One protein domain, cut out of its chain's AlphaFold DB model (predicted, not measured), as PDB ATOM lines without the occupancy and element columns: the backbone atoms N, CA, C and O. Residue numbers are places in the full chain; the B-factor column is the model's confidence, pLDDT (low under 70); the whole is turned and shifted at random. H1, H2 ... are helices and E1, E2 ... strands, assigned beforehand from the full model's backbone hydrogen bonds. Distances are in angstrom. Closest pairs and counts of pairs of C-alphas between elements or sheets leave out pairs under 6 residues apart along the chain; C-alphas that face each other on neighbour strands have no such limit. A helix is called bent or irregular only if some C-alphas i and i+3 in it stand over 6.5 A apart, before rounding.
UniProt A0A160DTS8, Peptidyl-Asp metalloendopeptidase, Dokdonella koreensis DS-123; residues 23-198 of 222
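This is residues 23 to 198 of the 222 residues of the protein "Peptidyl-Asp metalloendopeptidase" of Dokdonella koreensis DS-123 (UniProt A0A160DTS8). A small sheet of three strands, E1, E3 and E2, is covered on one face by H6 and on the other by H1, and this makes one half of the domain; the other half is mostly winding links with E4, H7 and the small hairpin of E5 and E6. H8 joins the halves, reaching from E5 to H4, which lies beyond one end of the sheet. The 176 printed residues hold eight named helices and six named strands, in the order H1 H2 E1 H3 E2 H4 E3 H5 H6 E4 H7 E5 E6 H8. The class is mixed, helices and strands, with 86 residues, under half, in named elements; the three-stranded sheet is mixed and E5 with E6 is antiparallel. The whole is compact, with a radius of gyration of the C-alphas of 16.2 A and spans of 50 by 34 by 31 A.

The largest sheet has E1, residues 47 to 51, 13.3 A long, E3, residues 90 to 94, 14.0 A, and E2, residues 61 to 63. C-alpha 90, where E3 begins, is at (241.907, 53.708, 5.510). H6 is residues 102 to 110, 12.6 A, and H1 is residues 23 to 31, 12.0 A, beginning with C-alpha 23 at (249.989, 50.026, -2.166). H2 is residues 33 to 42, 14.2 A; H3 is residues 54 to 57, H4 residues 82 to 88 and H5 residues 95 to 100. Farther along come E4, residues 114 to 116, H7, residues 150 to 153, E5, residues 167 to 172, 10.4 A, and E6, residues 175 to 177. H8, residues 185 to 196, is 15.2 A long and ends with C-alpha 196 at (235.586, 50.425, 14.486). H4 is irregular, with C-alphas 84 and 87 7.3 A apart, as is H5, with C-alphas 96 and 99 7.6 A apart, and H8 only just, with C-alphas 191 and 194 6.8 A apart.

E3 is the inner strand, parallel to E1 at 21 degrees, with N 51 and O 93 2.8 A apart, and antiparallel to E2 at 177 degrees, with N 92 and O 62 2.8 A apart. H6 and H1 make three layers with this sheet, a helix on each face. H6 runs along the strands, over E2 and only just over E3 with 3 of its 9 C-alphas, at a height over the sheet of 7.0 A; its Glu 106 and Ala 63 have the closest C-alphas of H6 and E2, 5.4 A apart. H1, on the opposite face, is over E3 at a height of 8.9 A and runs slantwise to the strands, at 47 degrees to E3 on the local plane. H3 is on the same face as H1, and H5 only grazes the sheet with residues 95 to 98. H2 is not on the sheet and is close to H1 but not clearly touching, the C-alphas of Ile 29 and Ile 35 being closest at 7.1 A. H8 touches H4 with residues 192 to 196 alone, about perpendicular at 81 degrees, with the C-alphas of Gly 82 and Gly 195 closest at 5.9 A. At its other end the closest C-alphas of H8 and E5 are those of Ala 186 and Asn 167, 5.5 A apart. E5 and E6 form a hairpin, with N 172 and O 175 2.8 A apart. E4 pairs with no named strand, but its residues 114 to 116 pair with residues 132 to 133, parallel. H7 touches no helix and is only just apart from E4, at 8.2 A. Every O i to N i+4 pair is within hydrogen-bond range in H1, H2 and H6; H8 has 6 of 8, H4 0 of 3 but 3 of 4 O i to N i+3 pairs, H5 0 of 2 but 2 of 3, and H3 and H7 are too short for an O i to N i+4 pair.

The two C-alphas farthest apart are those of Ala 41 and Thr 140, 50.7 A. The printed part has no cut. The long links are E2 to H4, E4 to H7 and H7 to E5, with 18, 33 and 13 residues. The mean pLDDT of the printed part is 87.8, and residues 69 to 78, residue 99 and residues 117 to 120 are under 70.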
ATOM      1  N   LEU A  23     249.565  50.356  -3.531       89.19
ATOM      2  CA  LEU A  23     249.989  50.026  -2.166       89.19
ATOM      3  C   LEU A  23     250.794  51.169  -1.543       89.19
ATOM      4  O   LEU A  23     250.485  51.596  -0.435       89.19
ATOM      5  N   LEU A  24     251.748  51.740  -2.286       89.00
ATOM      6  CA  LEU A  24     252.480  52.925  -1.839       89.00
ATOM      7  C   LEU A  24     251.542  54.119  -1.619       89.00
ATOM      8  O   LEU A  24     251.714  54.873  -0.661       89.00
ATOM      9  N   ASN A  25     250.537  54.295  -2.482       90.44
ATOM     10  CA  ASN A  25     249.549  55.359  -2.314       90.44
ATOM     11  C   ASN A  25     248.750  55.168  -1.011       90.44
ATOM     12  O   ASN A  25     248.596  56.117  -0.239       90.44
ATOM     13  N   LEU A  26     248.293  53.941  -0.736       91.69
ATOM     14  CA  LEU A  26     247.579  53.591   0.492       91.69
ATOM     15  C   LEU A  26     248.450  53.802   1.736       91.69
ATOM     16  O   LEU A  26     247.982  54.408   2.703       91.69
ATOM     17  N   ASP A  27     249.714  53.380   1.703       90.50
ATOM     18  CA  ASP A  27     250.665  53.562   2.803       90.50
ATOM     19  C   ASP A  27     250.948  55.045   3.073       90.50
ATOM     20  O   ASP A  27     250.943  55.480   4.228       90.50
ATOM     21  N   ASN A  28     251.129  55.857   2.028       89.94
ATOM     22  CA  ASN A  28     251.367  57.297   2.156       89.94
ATOM     23  C   ASN A  28     250.172  58.028   2.778       89.94
ATOM     24  O   ASN A  28     250.343  58.845   3.684       89.94
ATOM     25  N   ILE A  29     248.951  57.719   2.331       91.38
ATOM     26  CA  ILE A  29     247.733  58.289   2.919       91.38
ATOM     27  C   ILE A  29     247.575  57.821   4.368       91.38
ATOM     28  O   ILE A  29     247.320  58.631   5.258       91.38
ATOM     29  N   THR A  30     247.774  56.526   4.621       91.62
ATOM     30  CA  THR A  30     247.595  55.939   5.952       91.62
ATOM     31  C   THR A  30     248.619  56.464   6.954       91.62
ATOM     32  O   THR A  30     248.281  56.679   8.117       91.62
ATOM     33  N   SER A  31     249.867  56.701   6.550       90.44
ATOM     34  CA  SER A  31     250.953  57.166   7.430       90.44
ATOM     35  C   SER A  31     251.067  58.692   7.549       90.44
ATOM     36  O   SER A  31     251.759  59.176   8.445       90.44
ATOM     37  N   SER A  32     250.359  59.463   6.715       90.94
ATOM     38  CA  SER A  32     250.419  60.929   6.720       90.94
ATOM     39  C   SER A  32     250.009  61.530   8.068       90.94
ATOM     40  O   SER A  32     248.857  61.434   8.501       90.94
ATOM     41  N   LEU A  33     250.950  62.223   8.720       91.00
ATOM     42  CA  LEU A  33     250.719  62.886  10.006       91.00
ATOM     43  C   LEU A  33     249.642  63.970   9.914       91.00
ATOM     44  O   LEU A  33     248.851  64.119  10.844       91.00
ATOM     45  N   ASN A  34     249.561  64.683   8.788       90.31
ATOM     46  CA  ASN A  34     248.548  65.716   8.587       90.31
ATOM     47  C   ASN A  34     247.145  65.117   8.442       90.31
ATOM     48  O   ASN A  34     246.198  65.614   9.051       90.31
ATOM     49  N   ILE A  35     247.012  64.016   7.692       91.00
ATOM     50  CA  ILE A  35     245.734  63.304   7.549       91.00
ATOM     51  C   ILE A  35     245.319  62.709   8.894       91.00
ATOM     52  O   ILE A  35     244.162  62.842   9.285       91.00
ATOM     53  N   ARG A  36     246.255  62.128   9.655       91.56
ATOM     54  CA  ARG A  36     245.987  61.633  11.014       91.56
ATOM     55  C   ARG A  36     245.563  62.748  11.963       91.56
ATOM     56  O   ARG A  36     244.598  62.574  12.704       91.56
ATOM     57  N   ALA A  37     246.232  63.899  11.922       90.88
ATOM     58  CA  ALA A  37     245.870  65.059  12.728       90.88
ATOM     59  C   ALA A  37     244.457  65.559  12.387       90.88
ATOM     60  O   ALA A  37     243.651  65.757  13.296       90.88
ATOM     61  N   TYR A  38     244.121  65.680  11.100       90.19
ATOM     62  CA  TYR A  38     242.779  66.066  10.659       90.19
ATOM     63  C   TYR A  38     241.727  65.026  11.055       90.19
ATOM     64  O   TYR A  38     240.725  65.381  11.669       90.19
ATOM     65  N   ARG A  39     241.988  63.735  10.805       91.44
ATOM     66  CA  ARG A  39     241.146  62.604  11.226       91.44
ATOM     67  C   ARG A  39     240.838  62.662  12.725       91.44
ATOM     68  O   ARG A  39     239.682  62.511  13.116       91.44
ATOM     69  N   ASN A  40     241.854  62.910  13.553       91.06
ATOM     70  CA  ASN A  40     241.707  63.058  15.002       91.06
ATOM     71  C   ASN A  40     240.881  64.297  15.360       91.06
ATOM     72  O   ASN A  40     239.981  64.203  16.189       91.06
ATOM     73  N   ALA A  41     241.141  65.433  14.709       87.75
ATOM     74  CA  ALA A  41     240.402  66.668  14.939       87.75
ATOM     75  C   ALA A  41     238.909  66.501  14.620       87.75
ATOM     76  O   ALA A  41     238.065  66.952  15.394       87.75
ATOM     77  N   VAL A  42     238.564  65.819  13.521       86.38
ATOM     78  CA  VAL A  42     237.165  65.575  13.128       86.38
ATOM     79  C   VAL A  42     236.498  64.424  13.880       86.38
ATOM     80  O   VAL A  42     235.270  64.362  13.920       86.38
ATOM     81  N   GLY A  43     237.279  63.561  14.530       90.12
ATOM     82  CA  GLY A  43     236.782  62.349  15.177       90.12
ATOM     83  C   GLY A  43     236.349  61.284  14.165       90.12
ATOM     84  O   GLY A  43     235.344  60.611  14.380       90.12
ATOM     85  N   ALA A  44     237.055  61.171  13.035       92.31
ATOM     86  CA  ALA A  44     236.735  60.206  11.986       92.31
ATOM     87  C   ALA A  44     237.293  58.810  12.302       92.31
ATOM     88  O   ALA A  44     238.500  58.609  12.450       92.31
ATOM     89  N   ASP A  45     236.398  57.824  12.342       94.94
ATOM     90  CA  ASP A  45     236.736  56.423  12.595       94.94
ATOM     91  C   ASP A  45     237.443  55.763  11.400       94.94
ATOM     92  O   ASP A  45     238.316  54.925  11.594       94.94
ATOM     93  N   VAL A  46     237.123  56.180  10.174       95.19
ATOM     94  CA  VAL A  46     237.683  55.655   8.918       95.19
ATOM     95  C   VAL A  46     238.058  56.825   8.009       95.19
ATOM     96  O   VAL A  46     237.362  57.843   8.005       95.19
ATOM     97  N   VAL A  47     239.140  56.682   7.244       95.06
ATOM     98  CA  VAL A  47     239.544  57.618   6.184       95.06
ATOM     99  C   VAL A  47     239.253  56.999   4.818       95.06
ATOM    100  O   VAL A  47     239.616  55.855   4.562       95.06
ATOM    101  N   SER A  48     238.609  57.766   3.945       94.06
ATOM    102  CA  SER A  48     238.379  57.425   2.540       94.06
ATOM    103  C   SER A  48     238.989  58.513   1.671       94.06
ATOM    104  O   SER A  48     238.815  59.697   1.972       94.06
ATOM    105  N   THR A  49     239.682  58.116   0.607       92.31
ATOM    106  CA  THR A  49     240.224  59.047  -0.388       92.31
ATOM    107  C   THR A  49     239.715  58.687  -1.772       92.31
ATOM    108  O   THR A  49     239.957  57.583  -2.254       92.31
ATOM    109  N   LEU A  50     239.093  59.668  -2.425       90.44
ATOM    110  CA  LEU A  50     238.559  59.543  -3.773       90.44
ATOM    111  C   LEU A  50     239.574  60.037  -4.807       90.44
ATOM    112  O   LEU A  50     239.956  61.208  -4.809       90.44
ATOM    113  N   PHE A  51     239.958  59.149  -5.712       89.62
ATOM    114  CA  PHE A  51     240.686  59.453  -6.939       89.62
ATOM    115  C   PHE A  51     239.687  59.666  -8.078       89.62
ATOM    116  O   PHE A  51     238.598  59.099  -8.087       89.62
ATOM    117  N   ASP A  52     240.038  60.477  -9.065       87.81
ATOM    118  CA  ASP A  52     239.180  60.741 -10.222       87.81
ATOM    119  C   ASP A  52     239.018  59.504 -11.129       87.81
ATOM    120  O   ASP A  52     237.897  59.150 -11.494       87.81
ATOM    121  N   THR A  53     240.120  58.827 -11.463       87.44
ATOM    122  CA  THR A  53     240.176  57.753 -12.463       87.44
ATOM    123  C   THR A  53     241.093  56.608 -12.041       87.44
ATOM    124  O   THR A  53     242.030  56.777 -11.255       87.44
ATOM    125  N   GLN A  54     240.889  55.435 -12.642       87.75
ATOM    126  CA  GLN A  54     241.787  54.285 -12.497       87.75
ATOM    127  C   GLN A  54     243.193  54.554 -13.045       87.75
ATOM    128  O   GLN A  54     244.141  53.906 -12.625       87.75
ATOM    129  N   THR A  55     243.374  55.541 -13.927       87.06
ATOM    130  CA  THR A  55     244.719  55.925 -14.394       87.06
ATOM    131  C   THR A  55     245.572  56.492 -13.252       87.06
ATOM    132  O   THR A  55     246.786  56.298 -13.240       87.06
ATOM    133  N   ASN A  56     244.939  57.138 -12.267       85.94
ATOM    134  CA  ASN A  56     245.624  57.799 -11.155       85.94
ATOM    135  C   ASN A  56     245.765  56.917  -9.904       85.94
ATOM    136  O   ASN A  56     246.655  57.169  -9.093       85.94
ATOM    137  N   LEU A  57     244.934  55.877  -9.752       88.19
ATOM    138  CA  LEU A  57     245.038  54.921  -8.640       88.19
ATOM    139  C   LEU A  57     245.631  53.566  -9.054       88.19
ATOM    140  O   LEU A  57     246.383  52.977  -8.284       88.19
ATOM    141  N   GLY A  58     245.325  53.082 -10.256       87.69
ATOM    142  CA  GLY A  58     245.585  51.720 -10.720       87.69
ATOM    143  C   GLY A  58     244.297  50.884 -10.722       87.69
ATOM    144  O   GLY A  58     243.686  50.727 -11.777       87.69
ATOM    145  N   PRO A  59     243.862  50.337  -9.568       88.38
ATOM    146  CA  PRO A  59     242.580  49.650  -9.430       88.38
ATOM    147  C   PRO A  59     241.414  50.626  -9.208       88.38
ATOM    148  O   PRO A  59     241.598  51.821  -8.979       88.38
ATOM    149  N   CYS A  60     240.191  50.090  -9.197       90.69
ATOM    150  CA  CYS A  60     239.004  50.817  -8.742       90.69
ATOM    151  C   CYS A  60     239.048  51.186  -7.250       90.69
ATOM    152  O   CYS A  60     238.391  52.142  -6.841       90.69
ATOM    153  N   GLY A  61     239.778  50.419  -6.440       92.62
ATOM    154  CA  GLY A  61     239.897  50.629  -5.006       92.62
ATOM    155  C   GLY A  61     240.978  49.756  -4.384       92.62
ATOM    156  O   GLY A  61     241.459  48.801  -5.001       92.62
ATOM    157  N   ILE A  62     241.415  50.156  -3.193       92.88
ATOM    158  CA  ILE A  62     242.337  49.405  -2.347       92.88
ATOM    159  C   ILE A  62     242.139  49.807  -0.883       92.88
ATOM    160  O   ILE A  62     241.952  50.985  -0.569       92.88
ATOM    161  N   ALA A  63     242.232  48.847   0.028       93.69
ATOM    162  CA  ALA A  63     242.028  49.075   1.450       93.69
ATOM    163  C   ALA A  63     243.006  48.282   2.312       93.69
ATOM    164  O   ALA A  63     243.454  47.193   1.951       93.69
ATOM    165  N   ASN A  64     243.259  48.813   3.504       93.75
ATOM    166  CA  ASN A  64     243.791  48.019   4.603       93.75
ATOM    167  C   ASN A  64     242.702  47.069   5.115       93.75
ATOM    168  O   ASN A  64     241.516  47.419   5.126       93.75
ATOM    169  N   VAL A  65     243.098  45.886   5.585       91.50
ATOM    170  CA  VAL A  65     242.156  44.825   5.973       91.50
ATOM    171  C   VAL A  65     242.396  44.392   7.413       91.50
ATOM    172  O   VAL A  65     243.533  44.107   7.796       91.50
ATOM    173  N   GLN A  66     241.327  44.287   8.210       91.75
ATOM    174  CA  GLN A  66     241.443  43.701   9.548       91.75
ATOM    175  C   GLN A  66     241.741  42.197   9.457       91.75
ATOM    176  O   GLN A  66     240.924  41.428   8.941       91.75
ATOM    177  N   ARG A  67     242.897  41.773   9.973       87.31
ATOM    178  CA  ARG A  67     243.421  40.397   9.886       87.31
ATOM    179  C   ARG A  67     244.252  40.050  11.122       87.31
ATOM    180  O   ARG A  67     244.818  40.933  11.762       87.31
ATOM    181  N   TYR A  68     244.343  38.762  11.434       80.31
ATOM    182  CA  TYR A  68     245.355  38.216  12.339       80.31
ATOM    183  C   TYR A  68     246.641  37.904  11.564       80.31
ATOM    184  O   TYR A  68     246.616  37.688  10.355       80.31
ATOM    185  N   GLY A  69     247.772  37.818  12.264       67.81
ATOM    186  CA  GLY A  69     249.011  37.317  11.658       67.81
ATOM    187  C   GLY A  69     249.866  38.374  10.961       67.81
ATOM    188  O   GLY A  69     250.803  38.017  10.257       67.81
ATOM    189  N   CYS A  70     249.661  39.658  11.260       67.00
ATOM    190  CA  CYS A  70     250.542  40.780  10.884       67.00
ATOM    191  C   CYS A  70     251.941  40.712  11.528       67.00
ATOM    192  O   CYS A  70     252.662  41.698  11.603       67.00
ATOM    193  N   THR A  71     252.319  39.542  12.037       54.28
ATOM    194  CA  THR A  71     253.595  39.225  12.675       54.28
ATOM    195  C   THR A  71     254.171  37.888  12.184       54.28
ATOM    196  O   THR A  71     255.044  37.340  12.855       54.28
ATOM    197  N   TYR A  72     253.727  37.333  11.041       42.66
ATOM    198  CA  TYR A  72     254.372  36.139  10.477       42.66
ATOM    199  C   TYR A  72     254.139  35.914   8.966       42.66
ATOM    200  O   TYR A  72     252.991  35.963   8.527       42.66
ATOM    201  N   PRO A  73     255.170  35.538   8.179       44.97
ATOM    202  CA  PRO A  73     256.604  35.638   8.477       44.97
ATOM    203  C   PRO A  73     257.146  37.072   8.330       44.97
ATOM    204  O   PRO A  73     258.191  37.365   8.897       44.97
ATOM    205  N   ASP A  74     256.402  37.970   7.681       48.09
ATOM    206  CA  ASP A  74     256.762  39.377   7.502       48.09
ATOM    207  C   ASP A  74     255.607  40.251   8.003       48.09
ATOM    208  O   ASP A  74     254.453  40.055   7.611       48.09
ATOM    209  N   ALA A  75     255.895  41.195   8.903       53.50
ATOM    210  CA  ALA A  75     254.892  42.135   9.382       53.50
ATOM    211  C   ALA A  75     254.385  42.976   8.206       53.50
ATOM    212  O   ALA A  75     255.062  43.895   7.749       53.50
ATOM    213  N   THR A  76     253.212  42.629   7.681       57.47
ATOM    214  CA  THR A  76     252.575  43.419   6.632       57.47
ATOM    215  C   THR A  76     252.000  44.660   7.311       57.47
ATOM    216  O   THR A  76     251.160  44.544   8.204       57.47
ATOM    217  N   SER A  77     252.488  45.847   6.944       62.44
ATOM    218  CA  SER A  77     251.838  47.109   7.313       62.44
ATOM    219  C   SER A  77     250.380  47.085   6.843       62.44
ATOM    220  O   SER A  77     250.060  46.449   5.841       62.44
ATOM    221  N   GLY A  78     249.472  47.750   7.561       66.69
ATOM    222  CA  GLY A  78     248.073  47.818   7.122       66.69
ATOM    223  C   GLY A  78     247.169  46.680   7.585       66.69
ATOM    224  O   GLY A  78     246.085  46.513   7.027       66.69
ATOM    225  N   CYS A  79     247.564  45.909   8.599       70.88
ATOM    226  CA  CYS A  79     246.695  44.899   9.188       70.88
ATOM    227  C   CYS A  79     246.858  44.800  10.713       70.88
ATOM    228  O   CYS A  79     247.900  45.137  11.264       70.88
ATOM    229  N   ASP A  80     245.776  44.402  11.377       84.75
ATOM    230  CA  ASP A  80     245.625  43.975  12.777       84.75
ATOM    231  C   ASP A  80     244.106  43.826  13.021       84.75
ATOM    232  O   ASP A  80     243.316  44.036  12.097       84.75
ATOM    233  N   ILE A  81     243.649  43.493  14.233       86.19
ATOM    234  CA  ILE A  81     242.209  43.459  14.550       86.19
ATOM    235  C   ILE A  81     241.843  44.372  15.723       86.19
ATOM    236  O   ILE A  81     242.611  44.566  16.669       86.19
ATOM    237  N   GLY A  82     240.629  44.925  15.685       86.69
ATOM    238  CA  GLY A  82     240.091  45.737  16.771       86.69
ATOM    239  C   GLY A  82     240.871  47.039  16.950       86.69
ATOM    240  O   GLY A  82     241.233  47.691  15.975       86.69
ATOM    241  N   ALA A  83     241.128  47.439  18.198       87.38
ATOM    242  CA  ALA A  83     241.765  48.724  18.507       87.38
ATOM    243  C   ALA A  83     243.157  48.896  17.866       87.38
ATOM    244  O   ALA A  83     243.520  50.013  17.503       87.38
ATOM    245  N   GLN A  84     243.899  47.804  17.657       88.25
ATOM    246  CA  GLN A  84     245.229  47.838  17.034       88.25
ATOM    247  C   GLN A  84     245.165  48.223  15.548       88.25
ATOM    248  O   GLN A  84     246.075  48.862  15.025       88.25
ATOM    249  N   PHE A  85     244.040  47.940  14.886       92.06
ATOM    250  CA  PHE A  85     243.807  48.338  13.501       92.06
ATOM    251  C   PHE A  85     243.479  49.830  13.341       92.06
ATOM    252  O   PHE A  85     243.408  50.337  12.225       92.06
ATOM    253  N   SER A  86     243.258  50.563  14.436       92.94
ATOM    254  CA  SER A  86     242.679  51.904  14.374       92.94
ATOM    255  C   SER A  86     243.449  52.854  13.452       92.94
ATOM    256  O   SER A  86     242.844  53.559  12.645       92.94
ATOM    257  N   GLU A  87     244.779  52.838  13.497       91.69
ATOM    258  CA  GLU A  87     245.629  53.680  12.649       91.69
ATOM    259  C   GLU A  87     245.667  53.260  11.172       91.69
ATOM    260  O   GLU A  87     246.103  54.045  10.333       91.69
ATOM    261  N   TRP A  88     245.176  52.064  10.857       92.31
ATOM    262  CA  TRP A  88     245.142  51.483   9.519       92.31
ATOM    263  C   TRP A  88     243.769  51.589   8.852       92.31
ATOM    264  O   TRP A  88     243.642  51.207   7.698       92.31
ATOM    265  N   ALA A  89     242.745  52.117   9.531       94.69
ATOM    266  CA  ALA A  89     241.378  52.219   9.016       94.69
ATOM    267  C   ALA A  89     241.235  53.246   7.870       94.69
ATOM    268  O   ALA A  89     240.651  54.321   8.034       94.69
ATOM    269  N   THR A  90     241.776  52.887   6.710       94.56
ATOM    270  CA  THR A  90     241.907  53.708   5.510       94.56
ATOM    271  C   THR A  90     241.587  52.865   4.285       94.56
ATOM    272  O   THR A  90     242.042  51.722   4.178       94.56
ATOM    273  N   TYR A  91     240.867  53.456   3.340       95.31
ATOM    274  CA  TYR A  91     240.757  52.932   1.988       95.31
ATOM    275  C   TYR A  91     240.811  54.042   0.939       95.31
ATOM    276  O   TYR A  91     240.534  55.209   1.227       95.31
ATOM    277  N   LEU A  92     241.173  53.663  -0.281       93.62
ATOM    278  CA  LEU A  92     241.173  54.511  -1.463       93.62
ATOM    279  C   LEU A  92     240.206  53.926  -2.489       93.62
ATOM    280  O   LEU A  92     240.136  52.708  -2.649       93.62
ATOM    281  N   ASP A  93     239.499  54.782  -3.207       92.69
ATOM    282  CA  ASP A  93     238.590  54.392  -4.277       92.69
ATOM    283  C   ASP A  93     238.572  55.417  -5.414       92.69
ATOM    284  O   ASP A  93     239.061  56.537  -5.272       92.69
ATOM    285  N   THR A  94     238.044  55.026  -6.576       90.62
ATOM    286  CA  THR A  94     237.905  55.919  -7.731       90.62
ATOM    287  C   THR A  94     236.453  56.321  -7.974       90.62
ATOM    288  O   THR A  94     235.528  55.506  -7.904       90.62
ATOM    289  N   VAL A  95     236.249  57.586  -8.349       88.31
ATOM    290  CA  VAL A  95     234.944  58.116  -8.771       88.31
ATOM    291  C   VAL A  95     234.431  57.363 -10.003       88.31
ATOM    292  O   VAL A  95     233.247  57.024 -10.077       88.31
ATOM    293  N   GLU A  96     235.330  57.036 -10.935       87.69
ATOM    294  CA  GLU A  96     235.045  56.246 -12.138       87.69
ATOM    295  C   GLU A  96     234.354  54.902 -11.833       87.69
ATOM    296  O   GLU A  96     233.470  54.480 -12.579       87.69
ATOM    297  N   CYS A  97     234.687  54.251 -10.713       84.44
ATOM    298  CA  CYS A  97     234.150  52.938 -10.347       84.44
ATOM    299  C   CYS A  97     232.978  52.985  -9.349       84.44
ATOM    300  O   CYS A  97     232.559  51.955  -8.812       84.44
ATOM    301  N   THR A  98     232.388  54.157  -9.105       75.25
ATOM    302  CA  THR A  98     231.260  54.307  -8.163       75.25
ATOM    303  C   THR A  98     230.035  53.465  -8.540       75.25
ATOM    304  O   THR A  98     229.349  52.949  -7.655       75.25
ATOM    305  N   ALA A  99     229.798  53.234  -9.837       68.88
ATOM    306  CA  ALA A  99     228.679  52.432 -10.339       68.88
ATOM    307  C   ALA A  99     228.687  50.967  -9.857       68.88
ATOM    308  O   ALA A  99     227.640  50.321  -9.851       68.88
ATOM    309  N   VAL A 100     229.841  50.442  -9.427       70.38
ATOM    310  CA  VAL A 100     229.990  49.051  -8.958       70.38
ATOM    311  C   VAL A 100     230.114  48.937  -7.432       70.38
ATOM    312  O   VAL A 100     230.466  47.876  -6.915       70.38
ATOM    313  N   GLN A 101     229.781  50.018  -6.711       84.12
ATOM    314  CA  GLN A 101     229.822  50.119  -5.248       84.12
ATOM    315  C   GLN A 101     231.184  49.763  -4.640       84.12
ATOM    316  O   GLN A 101     231.266  49.090  -3.609       84.12
ATOM    317  N   ILE A 102     232.260  50.241  -5.269       87.94
ATOM    318  CA  ILE A 102     233.619  49.970  -4.800       87.94
ATOM    319  C   ILE A 102     233.858  50.499  -3.379       87.94
ATOM    320  O   ILE A 102     234.393  49.775  -2.553       87.94
ATOM    321  N   ALA A 103     233.319  51.670  -3.021       90.12
ATOM    322  CA  ALA A 103     233.399  52.194  -1.655       90.12
ATOM    323  C   ALA A 103     232.849  51.204  -0.608       90.12
ATOM    324  O   ALA A 103     233.409  51.055   0.474       90.12
ATOM    325  N   THR A 104     231.767  50.485  -0.933       92.56
ATOM    326  CA  THR A 104     231.195  49.451  -0.057       92.56
ATOM    327  C   THR A 104     232.119  48.239   0.057       92.56
ATOM    328  O   THR A 104     232.231  47.663   1.137       92.56
ATOM    329  N   HIS A 105     232.773  47.852  -1.040       93.62
ATOM    330  CA  HIS A 105     233.759  46.772  -1.058       93.62
ATOM    331  C   HIS A 105     234.968  47.113  -0.176       93.62
ATOM    332  O   HIS A 105     235.304  46.366   0.740       93.62
ATOM    333  N   GLU A 106     235.556  48.287  -0.384       94.62
ATOM    334  CA  GLU A 106     236.736  48.732   0.354       94.62
ATOM    335  C   GLU A 106     236.439  49.013   1.834       94.62
ATOM    336  O   GLU A 106     237.212  48.648   2.722       94.62
ATOM    337  N   LEU A 107     235.265  49.569   2.151       95.00
ATOM    338  CA  LEU A 107     234.815  49.663   3.540       95.00
ATOM    339  C   LEU A 107     234.622  48.271   4.163       95.00
ATOM    340  O   LEU A 107     234.866  48.087   5.355       95.00
ATOM    341  N   GLY A 108     234.214  47.278   3.370       95.38
ATOM    342  CA  GLY A 108     234.164  45.878   3.775       95.38
ATOM    343  C   GLY A 108     235.510  45.371   4.279       95.38
ATOM    344  O   GLY A 108     235.571  44.791   5.362       95.38
ATOM    345  N   HIS A 109     236.585  45.647   3.542       94.75
ATOM    346  CA  HIS A 109     237.956  45.327   3.940       94.75
ATOM    347  C   HIS A 109     238.356  45.980   5.269       94.75
ATOM    348  O   HIS A 109     238.787  45.287   6.195       94.75
ATOM    349  N   VAL A 110     238.101  47.283   5.423       95.56
ATOM    350  CA  VAL A 110     238.320  48.003   6.694       95.56
ATOM    351  C   VAL A 110     237.528  47.370   7.845       95.56
ATOM    352  O   VAL A 110     237.982  47.367   8.989       95.56
ATOM    353  N   LEU A 111     236.360  46.789   7.560       95.50
ATOM    354  CA  LEU A 111     235.512  46.062   8.511       95.50
ATOM    355  C   LEU A 111     235.804  44.550   8.573       95.50
ATOM    356  O   LEU A 111     234.979  43.794   9.089       95.50
ATOM    357  N   GLY A 112     236.965  44.111   8.080       93.62
ATOM    358  CA  GLY A 112     237.490  42.750   8.228       93.62
ATOM    359  C   GLY A 112     236.937  41.713   7.262       93.62
ATOM    360  O   GLY A 112     237.137  40.519   7.479       93.62
ATOM    361  N   ALA A 113     236.227  42.136   6.218       94.69
ATOM    362  CA  ALA A 113     235.778  41.246   5.164       94.69
ATOM    363  C   ALA A 113     236.899  40.984   4.153       94.69
ATOM    364  O   ALA A 113     237.537  41.905   3.647       94.69
ATOM    365  N   GLU A 114     237.094  39.722   3.806       92.75
ATOM    366  CA  GLU A 114     237.979  39.279   2.739       92.75
ATOM    367  C   GLU A 114     237.217  39.104   1.436       92.75
ATOM    368  O   GLU A 114     235.981  38.983   1.401       92.75
ATOM    369  N   HIS A 115     237.989  38.985   0.357       91.88
ATOM    370  CA  HIS A 115     237.467  38.460  -0.894       91.88
ATOM    371  C   HIS A 115     236.865  37.066  -0.721       91.88
ATOM    372  O   HIS A 115     236.906  36.455   0.345       91.88
ATOM    373  N   HIS A 116     236.241  36.547  -1.774       82.06
ATOM    374  CA  HIS A 116     235.869  35.136  -1.773       82.06
ATOM    375  C   HIS A 116     237.093  34.258  -1.473       82.06
ATOM    376  O   HIS A 116     238.203  34.614  -1.860       82.06
ATOM    377  N   PHE A 117     236.889  33.107  -0.829       64.19
ATOM    378  CA  PHE A 117     237.974  32.155  -0.591       64.19
ATOM    379  C   PHE A 117     238.517  31.643  -1.936       64.19
ATOM    380  O   PHE A 117     237.927  30.773  -2.584       64.19
ATOM    381  N   SER A 118     239.593  32.261  -2.395       56.78
ATOM    382  CA  SER A 118     240.618  31.666  -3.236       56.78
ATOM    383  C   SER A 118     241.823  31.459  -2.326       56.78
ATOM    384  O   SER A 118     242.000  32.215  -1.372       56.78
ATOM    385  N   ASP A 119     242.625  30.432  -2.578       51.84
ATOM    386  CA  ASP A 119     243.681  29.907  -1.695       51.84
ATOM    387  C   ASP A 119     244.830  30.890  -1.330       51.84
ATOM    388  O   ASP A 119     245.888  30.474  -0.871       51.84
ATOM    389  N   VAL A 120     244.639  32.196  -1.536       64.94
ATOM    390  CA  VAL A 120     245.574  33.294  -1.267       64.94
ATOM    391  C   VAL A 120     245.563  33.717   0.205       64.94
ATOM    392  O   VAL A 120     246.626  33.982   0.756       64.94
ATOM    393  N   ILE A 121     244.390  33.775   0.853       72.44
ATOM    394  CA  ILE A 121     244.261  34.180   2.265       72.44
ATOM    395  C   ILE A 121     243.722  33.002   3.092       72.44
ATOM    396  O   ILE A 121     242.542  32.650   2.973       72.44
ATOM    397  N   PRO A 122     244.565  32.379   3.936       75.94
ATOM    398  CA  PRO A 122     244.135  31.328   4.851       75.94
ATOM    399  C   PRO A 122     243.021  31.783   5.814       75.94
ATOM    400  O   PRO A 122     242.948  32.935   6.241       75.94
ATOM    401  N   ARG A 123     242.121  30.868   6.192       79.38
ATOM    402  CA  ARG A 123     240.986  31.192   7.086       79.38
ATOM    403  C   ARG A 123     241.410  31.595   8.500       79.38
ATOM    404  O   ARG A 123     240.638  32.243   9.197       79.38
ATOM    405  N   ASP A 124     242.585  31.164   8.929       80.69
ATOM    406  CA  ASP A 124     243.176  31.447  10.236       80.69
ATOM    407  C   ASP A 124     243.842  32.828  10.319       80.69
ATOM    408  O   ASP A 124     244.062  33.309  11.427       80.69
ATOM    409  N   VAL A 125     244.089  33.494   9.184       83.75
ATOM    410  CA  VAL A 125     244.580  34.884   9.161       83.75
ATOM    411  C   VAL A 125     243.467  35.917   8.951       83.75
ATOM    412  O   VAL A 125     243.626  37.075   9.320       83.75
ATOM    413  N   ALA A 126     242.309  35.533   8.406       88.81
ATOM    414  CA  ALA A 126     241.162  36.437   8.283       88.81
ATOM    415  C   ALA A 126     240.612  36.862   9.660       88.81
ATOM    416  O   ALA A 126     240.748  36.133  10.642       88.81
ATOM    417  N   SER A 127     239.898  37.996   9.734       91.81
ATOM    418  CA  SER A 127     239.259  38.485  10.979       91.81
ATOM    419  C   SER A 127     238.425  37.425  11.716       91.81
ATOM    420  O   SER A 127     238.369  37.387  12.944       91.81
ATOM    421  N   TYR A 128     237.772  36.553  10.951       92.94
ATOM    422  CA  TYR A 128     237.132  35.326  11.419       92.94
ATOM    423  C   TYR A 128     237.207  34.280  10.302       92.94
ATOM    424  O   TYR A 128     237.176  34.677   9.134       92.94
ATOM    425  N   PRO A 129     237.145  32.971  10.614       92.38
ATOM    426  CA  PRO A 129     237.189  31.902   9.606       92.38
ATOM    427  C   PRO A 129     236.107  31.969   8.515       92.38
ATOM    428  O   PRO A 129     236.240  31.321   7.480       92.38
ATOM    429  N   TYR A 130     235.039  32.737   8.749       94.25
ATOM    430  CA  TYR A 130     233.921  32.953   7.832       94.25
ATOM    431  C   TYR A 130     233.921  34.343   7.170       94.25
ATOM    432  O   TYR A 130     232.953  34.677   6.495       94.25
ATOM    433  N   SER A 131     234.954  35.170   7.349       94.94
ATOM    434  CA  SER A 131     234.989  36.557   6.846       94.94
ATOM    435  C   SER A 131     235.316  36.648   5.359       94.94
ATOM    436  O   SER A 131     236.194  37.404   4.980       94.94
ATOM    437  N   PHE A 132     234.649  35.871   4.508       94.94
ATOM    438  CA  PHE A 132     234.930  35.831   3.075       94.94
ATOM    439  C   PHE A 132     233.698  36.172   2.248       94.94
ATOM    440  O   PHE A 132     232.547  35.900   2.620       94.94
ATOM    441  N   GLY A 133     233.950  36.737   1.071       94.50
ATOM    442  CA  GLY A 133     232.955  36.833   0.014       94.50
ATOM    443  C   GLY A 133     232.416  35.455  -0.388       94.50
ATOM    444  O   GLY A 133     233.029  34.411  -0.172       94.50
ATOM    445  N   TYR A 134     231.246  35.455  -1.005       93.69
ATOM    446  CA  TYR A 134     230.599  34.257  -1.528       93.69
ATOM    447  C   TYR A 134     230.171  34.446  -2.980       93.69
ATOM    448  O   TYR A 134     229.921  35.572  -3.417       93.69
ATOM    449  N   GLY A 135     230.039  33.335  -3.697       91.38
ATOM    450  CA  GLY A 135     229.410  33.284  -5.005       91.38
ATOM    451  C   GLY A 135     228.950  31.873  -5.347       91.38
ATOM    452  O   GLY A 135     229.537  30.887  -4.897       91.38
ATOM    453  N   PHE A 136     227.898  31.795  -6.150       91.00
ATOM    454  CA  PHE A 136     227.345  30.567  -6.696       91.00
ATOM    455  C   PHE A 136     227.608  30.546  -8.204       91.00
ATOM    456  O   PHE A 136     227.155  31.440  -8.913       91.00
ATOM    457  N   SER A 137     228.361  29.550  -8.674       91.00
ATOM    458  CA  SER A 137     228.708  29.404 -10.091       91.00
ATOM    459  C   SER A 137     227.548  28.786 -10.863       91.00
ATOM    460  O   SER A 137     227.111  27.680 -10.544       91.00
ATOM    461  N   SER A 138     227.049  29.491 -11.872       92.06
ATOM    462  CA  SER A 138     226.037  28.998 -12.803       92.06
ATOM    463  C   SER A 138     225.925  29.936 -14.001       92.06
ATOM    464  O   SER A 138     225.849  31.153 -13.851       92.06
ATOM    465  N   THR A 139     225.823  29.370 -15.199       91.94
ATOM    466  CA  THR A 139     225.680  30.149 -16.436       91.94
ATOM    467  C   THR A 139     224.321  30.829 -16.594       91.94
ATOM    468  O   THR A 139     224.162  31.692 -17.452       91.94
ATOM    469  N   THR A 140     223.324  30.453 -15.787       89.00
ATOM    470  CA  THR A 140     221.948  30.972 -15.904       89.00
ATOM    471  C   THR A 140     221.554  31.891 -14.756       89.00
ATOM    472  O   THR A 140     220.852  32.877 -14.963       89.00
ATOM    473  N   ASN A 141     221.985  31.578 -13.537       89.19
ATOM    474  CA  ASN A 141     221.599  32.301 -12.325       89.19
ATOM    475  C   ASN A 141     222.752  32.448 -11.328       89.19
ATOM    476  O   ASN A 141     222.507  32.704 -10.145       89.19
ATOM    477  N   GLY A 142     223.989  32.258 -11.792       93.38
ATOM    478  CA  GLY A 142     225.164  32.440 -10.966       93.38
ATOM    479  C   GLY A 142     225.254  33.868 -10.456       93.38
ATOM    480  O   GLY A 142     224.804  34.817 -11.101       93.38
ATOM    481  N   PHE A 143     225.814  34.016  -9.267       93.69
ATOM    482  CA  PHE A 143     225.966  35.317  -8.647       93.69
ATOM    483  C   PHE A 143     227.203  35.372  -7.777       93.69
ATOM    484  O   PHE A 143     227.704  34.354  -7.302       93.69
ATOM    485  N   GLU A 144     227.623  36.585  -7.472       92.62
ATOM    486  CA  GLU A 144     228.611  36.837  -6.445       92.62
ATOM    487  C   GLU A 144     228.183  37.974  -5.516       92.62
ATOM    488  O   GLU A 144     227.366  38.815  -5.872       92.62
ATOM    489  N   THR A 145     228.710  37.981  -4.301       94.12
ATOM    490  CA  THR A 145     228.474  39.038  -3.301       94.12
ATOM    491  C   THR A 145     229.485  40.168  -3.460       94.12
ATOM    492  O   THR A 145     230.491  40.000  -4.144       94.12
ATOM    493  N   ILE A 146     229.264  41.309  -2.804       93.06
ATOM    494  CA  ILE A 146     230.056  42.528  -3.031       93.06
ATOM    495  C   ILE A 146     231.560  42.331  -2.809       93.06
ATOM    496  O   ILE A 146     232.354  42.958  -3.497       93.06
ATOM    497  N   MET A 147     231.968  41.436  -1.903       93.38
ATOM    498  CA  MET A 147     233.387  41.156  -1.640       93.38
ATOM    499  C   MET A 147     234.006  40.153  -2.615       93.38
ATOM    500  O   MET A 147     235.213  39.960  -2.623       93.38
ATOM    501  N   ALA A 148     233.217  39.473  -3.439       87.69
ATOM    502  CA  ALA A 148     233.764  38.584  -4.449       87.69
ATOM    503  C   ALA A 148     234.311  39.377  -5.655       87.69
ATOM    504  O   ALA A 148     233.991  40.550  -5.858       87.69
ATOM    505  N   GLN A 149     235.178  38.722  -6.425       78.88
ATOM    506  CA  GLN A 149     235.907  39.293  -7.570       78.88
ATOM    507  C   GLN A 149     235.780  38.407  -8.827       78.88
ATOM    508  O   GLN A 149     236.462  38.625  -9.824       78.88
ATOM    509  N   ARG A 150     234.923  37.379  -8.778       78.81
ATOM    510  CA  ARG A 150     234.753  36.369  -9.829       78.81
ATOM    511  C   ARG A 150     233.908  36.859 -11.000       78.81
ATOM    512  O   ARG A 150     234.128  36.384 -12.105       78.81
ATOM    513  N   PHE A 151     232.995  37.809 -10.794       75.19
ATOM    514  CA  PHE A 151     232.184  38.410 -11.865       75.19
ATOM    515  C   PHE A 151     233.064  38.982 -12.972       75.19
ATOM    516  O   PHE A 151     232.779  38.793 -14.146       75.19
ATOM    517  N   TYR A 152     234.160  39.651 -12.613       76.62
ATOM    518  CA  TYR A 152     235.057  40.244 -13.602       76.62
ATOM    519  C   TYR A 152     235.971  39.210 -14.268       76.62
ATOM    520  O   TYR A 152     236.264  39.340 -15.453       76.62
ATOM    521  N   SER A 153     236.407  38.173 -13.540       80.19
ATOM    522  CA  SER A 153     237.294  37.135 -14.087       80.19
ATOM    523  C   SER A 153     236.563  36.046 -14.882       80.19
ATOM    524  O   SER A 153     237.152  35.444 -15.773       80.19
ATOM    525  N   ASP A 154     235.304  35.763 -14.544       84.19
ATOM    526  CA  ASP A 154     234.454  34.753 -15.183       84.19
ATOM    527  C   ASP A 154     232.976  35.204 -15.195       84.19
ATOM    528  O   ASP A 154     232.116  34.629 -14.514       84.19
ATOM    529  N   PRO A 155     232.644  36.244 -15.979       84.31
ATOM    530  CA  PRO A 155     231.288  36.794 -16.035       84.31
ATOM    531  C   PRO A 155     230.260  35.785 -16.558       84.31
ATOM    532  O   PRO A 155     229.067  35.930 -16.307       84.31
ATOM    533  N   THR A 156     230.703  34.754 -17.282       90.50
ATOM    534  CA  THR A 156     229.805  33.743 -17.850       90.50
ATOM    535  C   THR A 156     229.178  32.860 -16.782       90.50
ATOM    536  O   THR A 156     228.008  32.512 -16.904       90.50
ATOM    537  N   HIS A 157     229.916  32.538 -15.718       88.50
ATOM    538  CA  HIS A 157     229.433  31.714 -14.608       88.50
ATOM    539  C   HIS A 157     228.962  32.525 -13.401       88.50
ATOM    540  O   HIS A 157     228.316  31.980 -12.505       88.50
ATOM    541  N   TYR A 158     229.274  33.818 -13.370       89.44
ATOM    542  CA  TYR A 158     228.823  34.744 -12.339       89.44
ATOM    543  C   TYR A 158     228.185  35.972 -12.993       89.44
ATOM    544  O   TYR A 158     228.702  37.071 -12.835       89.44
ATOM    545  N   PRO A 159     227.071  35.824 -13.731       88.44
ATOM    546  CA  PRO A 159     226.474  36.917 -14.503       88.44
ATOM    547  C   PRO A 159     225.839  38.024 -13.650       88.44
ATOM    548  O   PRO A 159     225.410  39.039 -14.195       88.44
ATOM    549  N   ILE A 160     225.743  37.848 -12.327       91.25
ATOM    550  CA  ILE A 160     225.092  38.786 -11.407       91.25
ATOM    551  C   ILE A 160     226.033  39.157 -10.259       91.25
ATOM    552  O   ILE A 160     226.539  38.292  -9.547       91.25
ATOM    553  N   ARG A 161     226.189  40.458 -10.003       89.69
ATOM    554  CA  ARG A 161     226.846  40.977  -8.797       89.69
ATOM    555  C   ARG A 161     225.792  41.482  -7.816       89.69
ATOM    556  O   ARG A 161     225.088  42.451  -8.084       89.69
ATOM    557  N   LEU A 162     225.670  40.814  -6.675       92.12
ATOM    558  CA  LEU A 162     224.795  41.221  -5.585       92.12
ATOM    559  C   LEU A 162     225.466  42.323  -4.767       92.12
ATOM    560  O   LEU A 162     226.568  42.153  -4.242       92.12
ATOM    561  N   LEU A 163     224.750  43.429  -4.593       90.25
ATOM    562  CA  LEU A 163     225.176  44.609  -3.838       90.25
ATOM    563  C   LEU A 163     225.003  44.419  -2.320       90.25
ATOM    564  O   LEU A 163     224.409  45.241  -1.625       90.25
ATOM    565  N   GLN A 164     225.474  43.282  -1.809       92.06
ATOM    566  CA  GLN A 164     225.422  42.925  -0.395       92.06
ATOM    567  C   GLN A 164     226.618  42.063   0.010       92.06
ATOM    568  O   GLN A 164     227.195  41.344  -0.808       92.06
ATOM    569  N   PHE A 165     226.948  42.095   1.299       95.75
ATOM    570  CA  PHE A 165     227.891  41.166   1.917       95.75
ATOM    571  C   PHE A 165     227.328  39.740   1.949       95.75
ATOM    572  O   PHE A 165     226.112  39.546   1.978       95.75
ATOM    573  N   SER A 166     228.216  38.742   1.973       96.69
ATOM    574  CA  SER A 166     227.822  37.340   2.108       96.69
ATOM    575  C   SER A 166     227.018  37.106   3.386       96.69
ATOM    576  O   SER A 166     227.384  37.580   4.466       96.69
ATOM    577  N   ASN A 167     225.887  36.412   3.246       97.44
ATOM    578  CA  ASN A 167     224.954  36.158   4.339       97.44
ATOM    579  C   ASN A 167     224.184  34.843   4.103       97.44
ATOM    580  O   ASN A 167     223.318  34.790   3.227       97.44
ATOM    581  N   PRO A 168     224.433  33.784   4.895       97.56
ATOM    582  CA  PRO A 168     223.762  32.493   4.727       97.56
ATOM    583  C   PRO A 168     222.252  32.536   5.019       97.56
ATOM    584  O   PRO A 168     221.549  31.589   4.689       97.56
ATOM    585  N   ASN A 169     221.743  33.613   5.629       97.75
ATOM    586  CA  ASN A 169     220.321  33.773   5.944       97.75
ATOM    587  C   ASN A 169     219.534  34.510   4.849       97.75
ATOM    588  O   ASN A 169     218.323  34.676   4.980       97.75
ATOM    589  N   ILE A 170     220.204  34.991   3.797       96.94
ATOM    590  CA  ILE A 170     219.574  35.674   2.665       96.94
ATOM    591  C   ILE A 170     219.742  34.805   1.427       96.94
ATOM    592  O   ILE A 170     220.866  34.460   1.062       96.94
ATOM    593  N   ASN A 171     218.631  34.497   0.761       95.88
ATOM    594  CA  ASN A 171     218.631  33.714  -0.468       95.88
ATOM    595  C   ASN A 171     218.515  34.616  -1.697       95.88
ATOM    596  O   ASN A 171     217.725  35.559  -1.713       95.88
ATOM    597  N   TYR A 172     219.229  34.255  -2.759       94.31
ATOM    598  CA  TYR A 172     219.012  34.748  -4.112       94.31
ATOM    599  C   TYR A 172     218.563  33.574  -4.979       94.31
ATOM    600  O   TYR A 172     219.260  32.565  -5.068       94.31
ATOM    601  N   ASN A 173     217.367  33.662  -5.566       92.19
ATOM    602  CA  ASN A 173     216.764  32.587  -6.369       92.19
ATOM    603  C   ASN A 173     216.793  31.204  -5.685       92.19
ATOM    604  O   ASN A 173     217.071  30.186  -6.314       92.19
ATOM    605  N   GLY A 174     216.521  31.173  -4.376       92.81
ATOM    606  CA  GLY A 174     216.488  29.941  -3.578       92.81
ATOM    607  C   GLY A 174     217.853  29.431  -3.105       92.81
ATOM    608  O   GLY A 174     217.893  28.461  -2.354       92.81
ATOM    609  N   VAL A 175     218.954  30.089  -3.477       93.88
ATOM    610  CA  VAL A 175     220.312  29.730  -3.050       93.88
ATOM    611  C   VAL A 175     220.793  30.705  -1.970       93.88
ATOM    612  O   VAL A 175     220.739  31.917  -2.197       93.88
ATOM    613  N   PRO A 176     221.279  30.227  -0.810       96.50
ATOM    614  CA  PRO A 176     221.901  31.084   0.194       96.50
ATOM    615  C   PRO A 176     223.059  31.898  -0.384       96.50
ATOM    616  O   PRO A 176     223.913  31.382  -1.101       96.50
ATOM    617  N   THR A 177     223.122  33.176  -0.031       95.94
ATOM    618  CA  THR A 177     224.154  34.116  -0.500       95.94
ATOM    619  C   THR A 177     225.399  34.111   0.389       95.94
ATOM    620  O   THR A 177     226.148  35.083   0.453       95.94
ATOM    621  N   GLY A 178     225.636  33.006   1.091       95.50
ATOM    622  CA  GLY A 178     226.751  32.821   2.005       95.50
ATOM    623  C   GLY A 178     226.780  31.412   2.586       95.50
ATOM    624  O   GLY A 178     225.899  30.589   2.342       95.50
ATOM    625  N   ASN A 179     227.792  31.152   3.402       95.19
ATOM    626  CA  ASN A 179     227.958  29.921   4.159       95.19
ATOM    627  C   ASN A 179     228.349  30.276   5.599       95.19
ATOM    628  O   ASN A 179     229.331  30.976   5.813       95.19
ATOM    629  N   ALA A 180     227.623  29.773   6.596       96.44
ATOM    630  CA  ALA A 180     227.853  30.146   7.997       96.44
ATOM    631  C   ALA A 180     229.252  29.780   8.535       96.44
ATOM    632  O   ALA A 180     229.715  30.388   9.501       96.44
ATOM    633  N   ALA A 181     229.914  28.786   7.937       94.00
ATOM    634  CA  ALA A 181     231.244  28.341   8.333       94.00
ATOM    635  C   ALA A 181     232.368  29.037   7.552       94.00
ATOM    636  O   ALA A 181     233.469  29.163   8.083       94.00
ATOM    637  N   THR A 182     232.114  29.465   6.311       92.75
ATOM    638  CA  THR A 182     233.180  29.921   5.403       92.75
ATOM    639  C   THR A 182     232.949  31.276   4.741       92.75
ATOM    640  O   THR A 182     233.916  31.849   4.262       92.75
ATOM    641  N   ALA A 183     231.724  31.807   4.706       94.88
ATOM    642  CA  ALA A 183     231.392  33.054   4.013       94.88
ATOM    643  C   ALA A 183     230.134  33.735   4.597       94.88
ATOM    644  O   ALA A 183     229.028  33.609   4.065       94.88
ATOM    645  N   ASP A 184     230.306  34.452   5.705       97.12
ATOM    646  CA  ASP A 184     229.288  35.232   6.415       97.12
ATOM    647  C   ASP A 184     229.866  36.598   6.827       97.12
ATOM    648  O   ASP A 184     230.028  36.919   8.008       97.12
ATOM    649  N   ASN A 185     230.195  37.427   5.832       96.94
ATOM    650  CA  ASN A 185     230.675  38.790   6.065       96.94
ATOM    651  C   ASN A 185     229.639  39.637   6.816       96.94
ATOM    652  O   ASN A 185     230.010  40.513   7.592       96.94
ATOM    653  N   ALA A 186     228.341  39.357   6.665       97.19
ATOM    654  CA  ALA A 186     227.306  40.015   7.459       97.19
ATOM    655  C   ALA A 186     227.482  39.774   8.971       97.19
ATOM    656  O   ALA A 186     227.193  40.658   9.785       97.19
ATOM    657  N   ARG A 187     227.958  38.596   9.388       97.38
ATOM    658  CA  ARG A 187     228.356  38.331  10.779       97.38
ATOM    659  C   ARG A 187     229.664  39.023  11.150       97.38
ATOM    660  O   ARG A 187     229.723  39.589  12.238       97.38
ATOM    661  N   THR A 188     230.666  39.024  10.274       96.06
ATOM    662  CA  THR A 188     231.940  39.727  10.510       96.06
ATOM    663  C   THR A 188     231.716  41.208  10.796       96.06
ATOM    664  O   THR A 188     232.113  41.701  11.852       96.06
ATOM    665  N   LEU A 189     230.970  41.889   9.923       95.12
ATOM    666  CA  LEU A 189     230.643  43.304  10.071       95.12
ATOM    667  C   LEU A 189     229.897  43.577  11.382       95.12
ATOM    668  O   LEU A 189     230.253  44.504  12.104       95.12
ATOM    669  N   ARG A 190     228.906  42.750  11.750       95.12
ATOM    670  CA  ARG A 190     228.194  42.900  13.035       95.12
ATOM    671  C   ARG A 190     229.125  42.849  14.248       95.12
ATOM    672  O   ARG A 190     228.840  43.525  15.232       95.12
ATOM    673  N   ASN A 191     230.203  42.071  14.181       94.44
ATOM    674  CA  ASN A 191     231.146  41.941  15.288       94.44
ATOM    675  C   ASN A 191     232.151  43.101  15.345       94.44
ATOM    676  O   ASN A 191     232.491  43.539  16.440       94.44
ATOM    677  N   LEU A 192     232.625  43.597  14.195       93.75
ATOM    678  CA  LEU A 192     233.704  44.595  14.151       93.75
ATOM    679  C   LEU A 192     233.214  46.046  14.096       93.75
ATOM    680  O   LEU A 192     233.899  46.922  14.621       93.75
ATOM    681  N   ILE A 193     232.013  46.309  13.562       93.69
ATOM    682  CA  ILE A 193     231.433  47.664  13.495       93.69
ATOM    683  C   ILE A 193     231.474  48.393  14.851       93.69
ATOM    684  O   ILE A 193     231.900  49.548  14.858       93.69
ATOM    685  N   PRO A 194     231.073  47.791  15.995       91.44
ATOM    686  CA  PRO A 194     231.109  48.493  17.278       91.44
ATOM    687  C   PRO A 194     232.518  48.931  17.691       91.44
ATOM    688  O   PRO A 194     232.680  50.022  18.229       91.44
ATOM    689  N   GLY A 195     233.531  48.102  17.419       92.00
ATOM    690  CA  GLY A 195     234.929  48.427  17.703       92.00
ATOM    691  C   GLY A 195     235.463  49.519  16.779       92.00
ATOM    692  O   GLY A 195     236.051  50.488  17.252       92.00
ATOM    693  N   THR A 196     235.195  49.411  15.475       93.12
ATOM    694  CA  THR A 196     235.586  50.425  14.486       93.12
ATOM    695  C   THR A 196     234.932  51.776  14.770       93.12
ATOM    696  O   THR A 196     235.606  52.797  14.731       93.12
ATOM    697  N   ALA A 197     233.648  51.805  15.136       91.94
ATOM    698  CA  ALA A 197     232.928  53.035  15.484       91.94
ATOM    699  C   ALA A 197     233.397  53.690  16.799       91.94
ATOM    700  O   ALA A 197     232.921  54.773  17.143       91.94
ATOM    701  N   ALA A 198     234.286  53.025  17.544       91.81
ATOM    702  CA  ALA A 198     234.907  53.523  18.764       91.81
ATOM    703  C   ALA A 198     236.385  53.909  18.563       91.81
ATOM    704  O   ALA A 198     237.078  54.200  19.538       91.81
TER     705      ALA A 198